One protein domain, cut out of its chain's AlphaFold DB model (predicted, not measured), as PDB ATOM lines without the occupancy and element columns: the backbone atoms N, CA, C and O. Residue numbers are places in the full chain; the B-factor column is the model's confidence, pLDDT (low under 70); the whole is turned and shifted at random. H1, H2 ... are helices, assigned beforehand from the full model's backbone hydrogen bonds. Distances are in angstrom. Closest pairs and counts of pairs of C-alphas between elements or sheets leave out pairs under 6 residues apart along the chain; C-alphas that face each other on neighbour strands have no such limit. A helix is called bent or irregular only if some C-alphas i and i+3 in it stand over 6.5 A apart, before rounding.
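What this domain is: This is residues 4 to 86 of the 301 residues of the protein "Uncharacterized protein (UPF0335 family)" of Aminobacter aganoensis (UniProt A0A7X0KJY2). Three helices follow one another as an open zigzag: the long H1 makes one arm, the short H2 folds back from its last residues at a sharp corner, and H3 turns off again at the other end of H2 as a second arm. The helices meet near their ends, without a core, and most of H1 and H3 stands free. The printed part has 83 residues with three named helices, in the order H1, H2, H3, and no named strand; the class is all helix. The whole is extended, with a radius of gyration of the C-alphas of 22.7 A, and flat, with spans of 74 by 41 by 19 A.

Where its parts are: H1, the longest helix, has 38 residues, 4 to 41, and measures 55.5 A from first to last C-alpha. It begins with C-alpha 4 at (80.928, 202.922, 60.809) and ends with C-alpha 41 at (125.132, 181.698, 86.709). H2 holds residues 46 to 59 and measures 19.8 A. H3 holds residues 64 to 85 and measures 31.0 A, ending with C-alpha 85 at (106.139, 141.689, 89.502). No helix is bent or irregular.

How they stand to each other: H1 and H2 only just touch, with 3 pairs of C-alphas within 8 A, and they touch only at the corner by their link. H1 touches H2 with residues 36 to 40 alone, and H2 touches H1 with residue 46 alone; the closest C-alphas of the two helices are those of Phe 36 and Thr 46, 6.2 A apart. The two helices run opposite ways at a steep tilt of 55 degrees. H2 and H3 are close but not clearly touching, with the C-alphas of Glu 59 and Val 67 the closest at 7.6 A. They run opposite ways at a steep tilt of 69 degrees, only just short of about perpendicular. H1 and H3 are apart. In H1, H2 and H3 every pair of O of residue i and N of residue i+4 is within hydrogen-bond range.

The domain as a whole: The two C-alphas farthest apart are those of Thr 5 and Ser 86, at 75.3 A. The printed part runs from residue 4 to residue 86 and has no cut. Both links, H1 to H2 and H2 to H3, are tight, with 4 residues each. Residues 4 to 34 of H1 stand free, as do residues 51 to 57 of H2, residues 60 to 66, of which 64 to 66 belong to H3, and residues 68 to 86, of which 68 to 85 belong to H3. The mean pLDDT of the printed part is 91.2, and residues 84 to 86 are under 70.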
ATOM      1  N   ASP A   4      79.570 203.240  61.273       86.69
ATOM      2  CA  ASP A   4      80.928 202.922  60.809       86.69
ATOM      3  C   ASP A   4      82.033 203.555  61.674       86.69
ATOM      4  O   ASP A   4      83.060 202.921  61.923       86.69
ATOM      5  N   THR A   5      81.842 204.789  62.169       88.19
ATOM      6  CA  THR A   5      82.859 205.446  63.013       88.19
ATOM      7  C   THR A   5      82.912 204.799  64.392       88.19
ATOM      8  O   THR A   5      83.994 204.590  64.931       88.19
ATOM      9  N   ILE A   6      81.754 204.398  64.925       87.94
ATOM     10  CA  ILE A   6      81.636 203.692  66.206       87.94
ATOM     11  C   ILE A   6      82.268 202.291  66.102       87.94
ATOM     12  O   ILE A   6      82.995 201.869  67.004       87.94
ATOM     13  N   ALA A   7      82.048 201.584  64.990       93.06
ATOM     14  CA  ALA A   7      82.674 200.289  64.722       93.06
ATOM     15  C   ALA A   7      84.206 200.401  64.588       93.06
ATOM     16  O   ALA A   7      84.940 199.594  65.166       93.06
ATOM     17  N   PHE A   8      84.698 201.427  63.883       95.25
ATOM     18  CA  PHE A   8      86.131 201.700  63.751       95.25
ATOM     19  C   PHE A   8      86.791 202.037  65.097       95.25
ATOM     20  O   PHE A   8      87.843 201.483  65.418       95.25
ATOM     21  N   GLU A   9      86.164 202.887  65.916       94.44
ATOM     22  CA  GLU A   9      86.657 203.244  67.254       94.44
ATOM     23  C   GLU A   9      86.758 202.021  68.180       94.44
ATOM     24  O   GLU A   9      87.768 201.854  68.872       94.44
ATOM     25  N   GLN A  10      85.771 201.116  68.145       94.06
ATOM     26  CA  GLN A  10      85.824 199.855  68.896       94.06
ATOM     27  C   GLN A  10      86.971 198.951  68.420       94.06
ATOM     28  O   GLN A  10      87.733 198.444  69.248       94.06
ATOM     29  N   PHE A  11      87.148 198.785  67.104       95.88
ATOM     30  CA  PHE A  11      88.241 197.975  66.556       95.88
ATOM     31  C   PHE A  11      89.625 198.556  66.890       95.88
ATOM     32  O   PHE A  11      90.518 197.822  67.322       95.88
ATOM     33  N   ALA A  12      89.789 199.877  66.792       95.62
ATOM     34  CA  ALA A  12      91.007 200.569  67.210       95.62
ATOM     35  C   ALA A  12      91.285 200.399  68.719       95.62
ATOM     36  O   ALA A  12      92.442 200.245  69.117       95.62
ATOM     37  N   GLY A  13      90.241 200.368  69.554       97.44
ATOM     38  CA  GLY A  13      90.340 200.042  70.980       97.44
ATOM     39  C   GLY A  13      90.856 198.621  71.234       97.44
ATOM     40  O   GLY A  13      91.793 198.439  72.016       97.44
ATOM     41  N   PHE A  14      90.312 197.618  70.534       97.81
ATOM     42  CA  PHE A  14      90.807 196.236  70.622       97.81
ATOM     43  C   PHE A  14      92.262 196.109  70.149       97.81
ATOM     44  O   PHE A  14      93.056 195.440  70.809       97.81
ATOM     45  N   PHE A  15      92.642 196.786  69.061       97.50
ATOM     46  CA  PHE A  15      94.007 196.744  68.523       97.50
ATOM     47  C   PHE A  15      95.052 197.379  69.459       97.50
ATOM     48  O   PHE A  15      96.168 196.869  69.562       97.50
ATOM     49  N   ARG A  16      94.706 198.453  70.184       97.75
ATOM     50  CA  ARG A  16      95.579 199.036  71.226       97.75
ATOM     51  C   ARG A  16      95.791 198.063  72.383       97.75
ATOM     52  O   ARG A  16      96.928 197.713  72.679       97.75
ATOM     53  N   ARG A  17      94.699 197.533  72.945       98.12
ATOM     54  CA  ARG A  17      94.754 196.547  74.036       98.12
ATOM     55  C   ARG A  17      95.509 195.271  73.642       98.12
ATOM     56  O   ARG A  17      96.158 194.658  74.482       98.12
ATOM     57  N   TRP A  18      95.428 194.855  72.377       97.75
ATOM     58  CA  TRP A  18      96.198 193.719  71.873       97.75
ATOM     59  C   TRP A  18      97.705 194.016  71.814       97.75
ATOM     60  O   TRP A  18      98.480 193.207  72.317       97.75
ATOM     61  N   GLN A  19      98.122 195.180  71.301       97.69
ATOM     62  CA  GLN A  19      99.535 195.596  71.325       97.69
ATOM     63  C   GLN A  19     100.085 195.669  72.755       97.69
ATOM     64  O   GLN A  19     101.137 195.103  73.024       97.69
ATOM     65  N   GLU A  20      99.343 196.269  73.692       97.12
ATOM     66  CA  GLU A  20      99.716 196.322  75.116       97.12
ATOM     67  C   GLU A  20      99.966 194.921  75.709       97.12
ATOM     68  O   GLU A  20     100.888 194.730  76.505       97.12
ATOM     69  N   ILE A  21      99.168 193.925  75.302       98.25
ATOM     70  CA  ILE A  21      99.306 192.527  75.730       98.25
ATOM     71  C   ILE A  21     100.505 191.842  75.059       98.25
ATOM     72  O   ILE A  21     101.222 191.104  75.735       98.25
ATOM     73  N   GLU A  22     100.757 192.063  73.768       97.75
ATOM     74  CA  GLU A  22     101.925 191.486  73.086       97.75
ATOM     75  C   GLU A  22     103.247 192.109  73.564       97.75
ATOM     76  O   GLU A  22     104.190 191.367  73.842       97.75
ATOM     77  N   ASP A  23     103.298 193.423  73.794       97.31
ATOM     78  CA  ASP A  23     104.448 194.107  74.403       97.31
ATOM     79  C   ASP A  23     104.726 193.591  75.824       97.31
ATOM     80  O   ASP A  23     105.882 193.384  76.207       97.31
ATOM     81  N   ALA A  24     103.676 193.356  76.619       97.38
ATOM     82  CA  ALA A  24     103.804 192.756  77.946       97.38
ATOM     83  C   ALA A  24     104.297 191.300  77.874       97.38
ATOM     84  O   ALA A  24     105.168 190.910  78.652       97.38
ATOM     85  N   LYS A  25     103.805 190.501  76.917       96.50
ATOM     86  CA  LYS A  25     104.290 189.131  76.665       96.50
ATOM     87  C   LYS A  25     105.743 189.112  76.181       96.50
ATOM     88  O   LYS A  25     106.466 188.184  76.536       96.50
ATOM     89  N   GLY A  26     106.171 190.121  75.421       95.75
ATOM     90  CA  GLY A  26     107.569 190.335  75.042       95.75
ATOM     91  C   GLY A  26     108.451 190.534  76.274       95.75
ATOM     92  O   GLY A  26     109.340 189.721  76.517       95.75
ATOM     93  N   LYS A  27     108.122 191.531  77.107       97.62
ATOM     94  CA  LYS A  27     108.845 191.853  78.354       97.62
ATOM     95  C   LYS A  27     108.923 190.662  79.313       97.62
ATOM     96  O   LYS A  27     110.018 190.269  79.692       97.62
ATOM     97  N   LEU A  28     107.796 190.005  79.599       97.12
ATOM     98  CA  LEU A  28     107.752 188.777  80.410       97.12
ATOM     99  C   LEU A  28     108.569 187.627  79.785       97.12
ATOM    100  O   LEU A  28     109.107 186.772  80.490       97.12
ATOM    101  N   GLY A  29     108.662 187.589  78.454       96.56
ATOM    102  CA  GLY A  29     109.493 186.645  77.713       96.56
ATOM    103  C   GLY A  29     110.992 186.925  77.836       96.56
ATOM    104  O   GLY A  29     111.772 185.975  77.809       96.56
ATOM    105  N   ASP A  30     111.397 188.187  77.990       97.06
ATOM    106  CA  ASP A  30     112.781 188.599  78.249       97.06
ATOM    107  C   ASP A  30     113.154 188.423  79.729       97.06
ATOM    108  O   ASP A  30     114.116 187.717  80.022       97.06
ATOM    109  N   GLU A  31     112.313 188.883  80.661       96.75
ATOM    110  CA  GLU A  31     112.441 188.617  82.107       96.75
ATOM    111  C   GLU A  31     112.580 187.110  82.401       96.75
ATOM    112  O   GLU A  31     113.381 186.688  83.237       96.75
ATOM    113  N   SER A  32     111.851 186.258  81.667       95.12
ATOM    114  CA  SER A  32     111.986 184.804  81.785       95.12
ATOM    115  C   SER A  32     113.322 184.268  81.251       95.12
ATOM    116  O   SER A  32     113.806 183.262  81.777       95.12
ATOM    117  N   LYS A  33     113.933 184.886  80.228       95.31
ATOM    118  CA  LYS A  33     115.275 184.504  79.744       95.31
ATOM    119  C   LYS A  33     116.328 184.870  80.779       95.31
ATOM    120  O   LYS A  33     117.153 184.011  81.092       95.31
ATOM    121  N   ASP A  34     116.246 186.076  81.329       96.38
ATOM    122  CA  ASP A  34     117.203 186.604  82.302       96.38
ATOM    123  C   ASP A  34     117.152 185.803  83.609       96.38
ATOM    124  O   ASP A  34     118.189 185.329  84.069       96.38
ATOM    125  N   LEU A  35     115.957 185.455  84.107       96.00
ATOM    126  CA  LEU A  35     115.800 184.519  85.231       96.00
ATOM    127  C   LEU A  35     116.513 183.174  84.984       96.00
ATOM    128  O   LEU A  35     117.175 182.635  85.874       96.00
ATOM    129  N   PHE A  36     116.414 182.609  83.774       95.50
ATOM    130  CA  PHE A  36     117.140 181.379  83.434       95.50
ATOM    131  C   PHE A  36     118.643 181.603  83.186       95.50
ATOM    132  O   PHE A  36     119.408 180.641  83.293       95.50
ATOM    133  N   ALA A  37     119.086 182.825  82.884       96.25
ATOM    134  CA  ALA A  37     120.500 183.182  82.803       96.25
ATOM    135  C   ALA A  37     121.120 183.300  84.205       96.25
ATOM    136  O   ALA A  37     122.155 182.676  84.452       96.25
ATOM    137  N   ASP A  38     120.442 183.965  85.142       95.38
ATOM    138  CA  ASP A  38     120.835 184.062  86.553       95.38
ATOM    139  C   ASP A  38     120.921 182.678  87.203       95.38
ATOM    140  O   ASP A  38     121.932 182.328  87.818       95.38
ATOM    141  N   MET A  39     119.911 181.826  86.988       95.69
ATOM    142  CA  MET A  39     119.954 180.437  87.459       95.69
ATOM    143  C   MET A  39     121.113 179.641  86.840       95.69
ATOM    144  O   MET A  39     121.720 178.815  87.522       95.69
ATOM    145  N   LYS A  40     121.481 179.904  85.580       95.31
ATOM    146  CA  LYS A  40     122.668 179.287  84.970       95.31
ATOM    147  C   LYS A  40     123.969 179.816  85.590       95.31
ATOM    148  O   LYS A  40     124.897 179.032  85.776       95.31
ATOM    149  N   GLY A  41     124.030 181.101  85.945       95.19
ATOM    150  CA  GLY A  41     125.132 181.698  86.709       95.19
ATOM    151  C   GLY A  41     125.280 181.084  88.106       95.19
ATOM    152  O   GLY A  41     126.393 180.795  88.536       95.19
ATOM    153  N   GLY A  42     124.158 180.777  88.763       95.44
ATOM    154  CA  GLY A  42     124.097 180.020  90.020       95.44
ATOM    155  C   GLY A  42     124.387 178.515  89.900       95.44
ATOM    156  O   GLY A  42     124.322 177.810  90.903       95.44
ATOM    157  N   GLY A  43     124.695 178.002  88.702       95.06
ATOM    158  CA  GLY A  43     125.060 176.599  88.476       95.06
ATOM    159  C   GLY A  43     123.890 175.615  88.328       95.06
ATOM    160  O   GLY A  43     124.124 174.407  88.285       95.06
ATOM    161  N   TYR A  44     122.643 176.088  88.223       95.62
ATOM    162  CA  TYR A  44     121.476 175.226  88.009       95.62
ATOM    163  C   TYR A  44     121.348 174.789  86.536       95.62
ATOM    164  O   TYR A  44     121.533 175.587  85.613       95.62
ATOM    165  N   ASP A  45     120.955 173.531  86.290       94.00
ATOM    166  CA  ASP A  45     120.593 173.091  84.936       94.00
ATOM    167  C   ASP A  45     119.236 173.671  84.516       94.00
ATOM    168  O   ASP A  45     118.170 173.202  84.920       94.00
ATOM    169  N   THR A  46     119.284 174.648  83.610       93.50
ATOM    170  CA  THR A  46     118.091 175.281  83.033       93.50
ATOM    171  C   THR A  46     117.141 174.295  82.343       93.50
ATOM    172  O   THR A  46     115.945 174.582  82.261       93.50
ATOM    173  N   LYS A  47     117.609 173.126  81.874       92.81
ATOM    174  CA  LYS A  47     116.743 172.093  81.282       92.81
ATOM    175  C   LYS A  47     115.930 171.366  82.359       92.81
ATOM    176  O   LYS A  47     114.705 171.309  82.237       92.81
ATOM    177  N   ALA A  48     116.576 170.867  83.413       94.56
ATOM    178  CA  ALA A  48     115.907 170.263  84.565       94.56
ATOM    179  C   ALA A  48     114.952 171.251  85.257       94.56
ATOM    180  O   ALA A  48     113.781 170.926  85.459       94.56
ATOM    181  N   THR A  49     115.397 172.482  85.536       93.69
ATOM    182  CA  THR A  49     114.558 173.510  86.175       93.69
ATOM    183  C   THR A  49     113.296 173.810  85.364       93.69
ATOM    184  O   THR A  49     112.211 173.890  85.936       93.69
ATOM    185  N   ARG A  50     113.387 173.918  84.029       93.94
ATOM    186  CA  ARG A  50     112.210 174.149  83.167       93.94
ATOM    187  C   ARG A  50     111.196 173.006  83.223       93.94
ATOM    188  O   ARG A  50     109.997 173.277  83.176       93.94
ATOM    189  N   ALA A  51     111.645 171.756  83.353       95.06
ATOM    190  CA  ALA A  51     110.747 170.622  83.566       95.06
ATOM    191  C   ALA A  51     110.054 170.714  84.938       95.06
ATOM    192  O   ALA A  51     108.826 170.689  84.998       95.06
ATOM    193  N   VAL A  52     110.823 170.936  86.011       94.94
ATOM    194  CA  VAL A  52     110.295 171.096  87.379       94.94
ATOM    195  C   VAL A  52     109.275 172.237  87.458       94.94
ATOM    196  O   VAL A  52     108.185 172.038  87.982       94.94
ATOM    197  N   PHE A  53     109.569 173.408  86.885       94.19
ATOM    198  CA  PHE A  53     108.636 174.540  86.867       94.19
ATOM    199  C   PHE A  53     107.377 174.257  86.036       94.19
ATOM    200  O   PHE A  53     106.284 174.636  86.451       94.19
ATOM    201  N   ARG A  54     107.491 173.567  84.889       93.44
ATOM    202  CA  ARG A  54     106.324 173.158  84.086       93.44
ATOM    203  C   ARG A  54     105.408 172.227  84.876       93.44
ATOM    204  O   ARG A  54     104.194 172.400  84.842       93.44
ATOM    205  N   ASP A  55     105.978 171.236  85.548       92.12
ATOM    206  CA  ASP A  55     105.194 170.187  86.195       92.12
ATOM    207  C   ASP A  55     104.657 170.646  87.561       92.12
ATOM    208  O   ASP A  55     103.470 170.457  87.826       92.12
ATOM    209  N   LYS A  56     105.425 171.434  88.330       93.25
ATOM    210  CA  LYS A  56     104.911 172.145  89.515       93.25
ATOM    211  C   LYS A  56     103.845 173.185  89.159       93.25
ATOM    212  O   LYS A  56     102.917 173.390  89.934       93.25
ATOM    213  N   ARG A  57     103.909 173.812  87.975       91.50
ATOM    214  CA  ARG A  57     102.826 174.685  87.489       91.50
ATOM    215  C   ARG A  57     101.531 173.908  87.241       91.50
ATOM    216  O   ARG A  57     100.478 174.458  87.536       91.50
ATOM    217  N   LYS A  58     101.579 172.673  86.725       87.44
ATOM    218  CA  LYS A  58     100.367 171.839  86.586       87.44
ATOM    219  C   LYS A  58      99.761 171.559  87.958       87.44
ATOM    220  O   LYS A  58      98.596 171.859  88.160       87.44
ATOM    221  N   GLU A  59     100.585 171.082  88.890       84.75
ATOM    222  CA  GLU A  59     100.190 170.787  90.274       84.75
ATOM    223  C   GLU A  59      99.528 172.004  90.953       84.75
ATOM    224  O   GLU A  59      98.446 171.888  91.511       84.75
ATOM    225  N   LEU A  60     100.116 173.201  90.815       87.31
ATOM    226  CA  LEU A  60      99.594 174.455  91.383       87.31
ATOM    227  C   LEU A  60      98.366 175.048  90.659       87.31
ATOM    228  O   LEU A  60      97.831 176.050  91.128       87.31
ATOM    229  N   ASN A  61      97.960 174.513  89.502       84.50
ATOM    230  CA  ASN A  61      96.772 174.966  88.756       84.50
ATOM    231  C   ASN A  61      95.678 173.884  88.665       84.50
ATOM    232  O   ASN A  61      94.629 174.144  88.078       84.50
ATOM    233  N   ALA A  62      95.917 172.691  89.214       84.19
ATOM    234  CA  ALA A  62      94.915 171.648  89.378       84.19
ATOM    235  C   ALA A  62      94.149 171.847  90.697       84.19
ATOM    236  O   ALA A  62      94.652 172.481  91.627       84.19
ATOM    237  N   ASP A  63      92.937 171.297  90.792       82.06
ATOM    238  CA  ASP A  63      92.228 171.242  92.071       82.06
ATOM    239  C   ASP A  63      92.916 170.202  92.981       82.06
ATOM    240  O   ASP A  63      93.129 169.067  92.538       82.06
ATOM    241  N   PRO A  64      93.283 170.533  94.235       78.94
ATOM    242  CA  PRO A  64      93.934 169.580  95.133       78.94
ATOM    243  C   PRO A  64      93.093 168.322  95.408       78.94
ATOM    244  O   PRO A  64      93.673 167.274  95.690       78.94
ATOM    245  N   ALA A  65      91.760 168.387  95.294       79.94
ATOM    246  CA  ALA A  65      90.906 167.204  95.387       79.94
ATOM    247  C   ALA A  65      91.065 166.290  94.159       79.94
ATOM    248  O   ALA A  65      91.232 165.082  94.311       79.94
ATOM    249  N   GLU A  66      91.092 166.861  92.948       81.81
ATOM    250  CA  GLU A  66      91.290 166.101  91.706       81.81
ATOM    251  C   GLU A  66      92.676 165.435  91.674       81.81
ATOM    252  O   GLU A  66      92.789 164.264  91.307       81.81
ATOM    253  N   VAL A  67      93.723 166.140  92.122       83.62
ATOM    254  CA  VAL A  67      95.073 165.563  92.256       83.62
ATOM    255  C   VAL A  67      95.067 164.390  93.237       83.62
ATOM    256  O   VAL A  67      95.576 163.323  92.902       83.62
ATOM    257  N   GLN A  68      94.448 164.542  94.412       83.50
ATOM    258  CA  GLN A  68      94.412 163.485  95.428       83.50
ATOM    259  C   GLN A  68      93.629 162.239  94.968       83.50
ATOM    260  O   GLN A  68      94.050 161.115  95.249       83.50
ATOM    261  N   GLU A  69      92.526 162.407  94.230       85.44
ATOM    262  CA  GLU A  69      91.792 161.285  93.627       85.44
ATOM    263  C   GLU A  69      92.619 160.575  92.539       85.44
ATOM    264  O   GLU A  69      92.684 159.341  92.515       85.44
ATOM    265  N   GLN A  70      93.302 161.331  91.670       84.00
ATOM    266  CA  GLN A  70      94.167 160.766  90.627       84.00
ATOM    267  C   GLN A  70      95.386 160.037  91.214       84.00
ATOM    268  O   GLN A  70      95.716 158.941  90.753       84.00
ATOM    269  N   GLU A  71      96.017 160.579  92.260       86.88
ATOM    270  CA  GLU A  71      97.116 159.925  92.980       86.88
ATOM    271  C   GLU A  71      96.662 158.630  93.670       86.88
ATOM    272  O   GLU A  71      97.355 157.615  93.574       86.88
ATOM    273  N   ALA A  72      95.475 158.611  94.288       88.75
ATOM    274  CA  ALA A  72      94.921 157.407  94.910       88.75
ATOM    275  C   ALA A  72      94.626 156.288  93.890       88.75
ATOM    276  O   ALA A  72      94.870 155.110  94.168       88.75
ATOM    277  N   MET A  73      94.139 156.633  92.691       90.50
ATOM    278  CA  MET A  73      93.953 155.660  91.604       90.50
ATOM    279  C   MET A  73      95.289 155.196  91.006       90.50
ATOM    280  O   MET A  73      95.459 154.010  90.717       90.50
ATOM    281  N   TYR A  74      96.261 156.101  90.864       92.81
ATOM    282  CA  TYR A  74      97.603 155.772  90.387       92.81
ATOM    283  C   TYR A  74      98.333 154.812  91.337       92.81
ATOM    284  O   TYR A  74      98.865 153.798  90.883       92.81
ATOM    285  N   ASP A  75      98.307 155.070  92.649       90.62
ATOM    286  CA  ASP A  75      98.888 154.172  93.654       90.62
ATOM    287  C   ASP A  75      98.206 152.795  93.649       90.62
ATOM    288  O   ASP A  75      98.894 151.774  93.654       90.62
ATOM    289  N   LEU A  76      96.874 152.731  93.527       89.81
ATOM    290  CA  LEU A  76      96.145 151.464  93.401       89.81
ATOM    291  C   LEU A  76      96.631 150.633  92.197       89.81
ATOM    292  O   LEU A  76      96.884 149.430  92.335       89.81
ATOM    293  N   TYR A  77      96.805 151.259  91.029       90.75
ATOM    294  CA  TYR A  77      97.281 150.578  89.820       90.75
ATOM    295  C   TYR A  77      98.765 150.195  89.900       90.75
ATOM    296  O   TYR A  77      99.123 149.063  89.563       90.75
ATOM    297  N   MET A  78      99.628 151.077  90.408       92.44
ATOM    298  CA  MET A  78     101.048 150.768  90.614       92.44
ATOM    299  C   MET A  78     101.228 149.642  91.639       92.44
ATOM    300  O   MET A  78     102.042 148.742  91.429       92.44
ATOM    301  N   ASN A  79     100.422 149.609  92.704       89.69
ATOM    302  CA  ASN A  79     100.410 148.511  93.668       89.69
ATOM    303  C   ASN A  79      99.925 147.190  93.060       89.69
ATOM    304  O   ASN A  79     100.478 146.143  93.402       89.69
ATOM    305  N   ALA A  80      98.945 147.205  92.151       86.81
ATOM    306  CA  ALA A  80      98.531 146.003  91.427       86.81
ATOM    307  C   ALA A  80      99.664 145.455  90.535       86.81
ATOM    308  O   ALA A  80      99.995 144.269  90.623       86.81
ATOM    309  N   LEU A  81     100.321 146.320  89.753       86.88
ATOM    310  CA  LEU A  81     101.456 145.947  88.898       86.88
ATOM    311  C   LEU A  81     102.647 145.422  89.719       86.88
ATOM    312  O   LEU A  81     103.190 144.356  89.419       86.88
ATOM    313  N   ASN A  82     103.009 146.109  90.806       83.56
ATOM    314  CA  ASN A  82     104.116 145.715  91.682       83.56
ATOM    315  C   ASN A  82     103.867 144.370  92.388       83.56
ATOM    316  O   ASN A  82     104.799 143.577  92.523       83.56
ATOM    317  N   LYS A  83     102.623 144.065  92.787       78.81
ATOM    318  CA  LYS A  83     102.250 142.751  93.355       78.81
ATOM    319  C   LYS A  83     102.326 141.615  92.326       78.81
ATOM    320  O   LYS A  83     102.578 140.478  92.710       78.81
ATOM    321  N   GLY A  84     102.143 141.914  91.037       68.31
ATOM    322  CA  GLY A  84     102.370 140.961  89.945       68.31
ATOM    323  C   GLY A  84     103.856 140.727  89.636       68.31
ATOM    324  O   GLY A  84     104.244 139.609  89.300       68.31
ATOM    325  N   LEU A  85     104.697 141.758  89.783       63.47
ATOM    326  CA  LEU A  85     106.139 141.689  89.502       63.47
ATOM    327  C   LEU A  85     107.008 141.260  90.693       63.47
ATOM    328  O   LEU A  85     108.162 140.868  90.495       63.47
ATOM    329  N   SER A  86     106.493 141.301  91.926       60.75
ATOM    330  CA  SER A  86     107.221 140.812  93.098       60.75
ATOM    331  C   SER A  86     107.445 139.303  92.984       60.75
ATOM    332  O   SER A  86     106.532 138.512  93.226       60.75
TER     333      SER A  86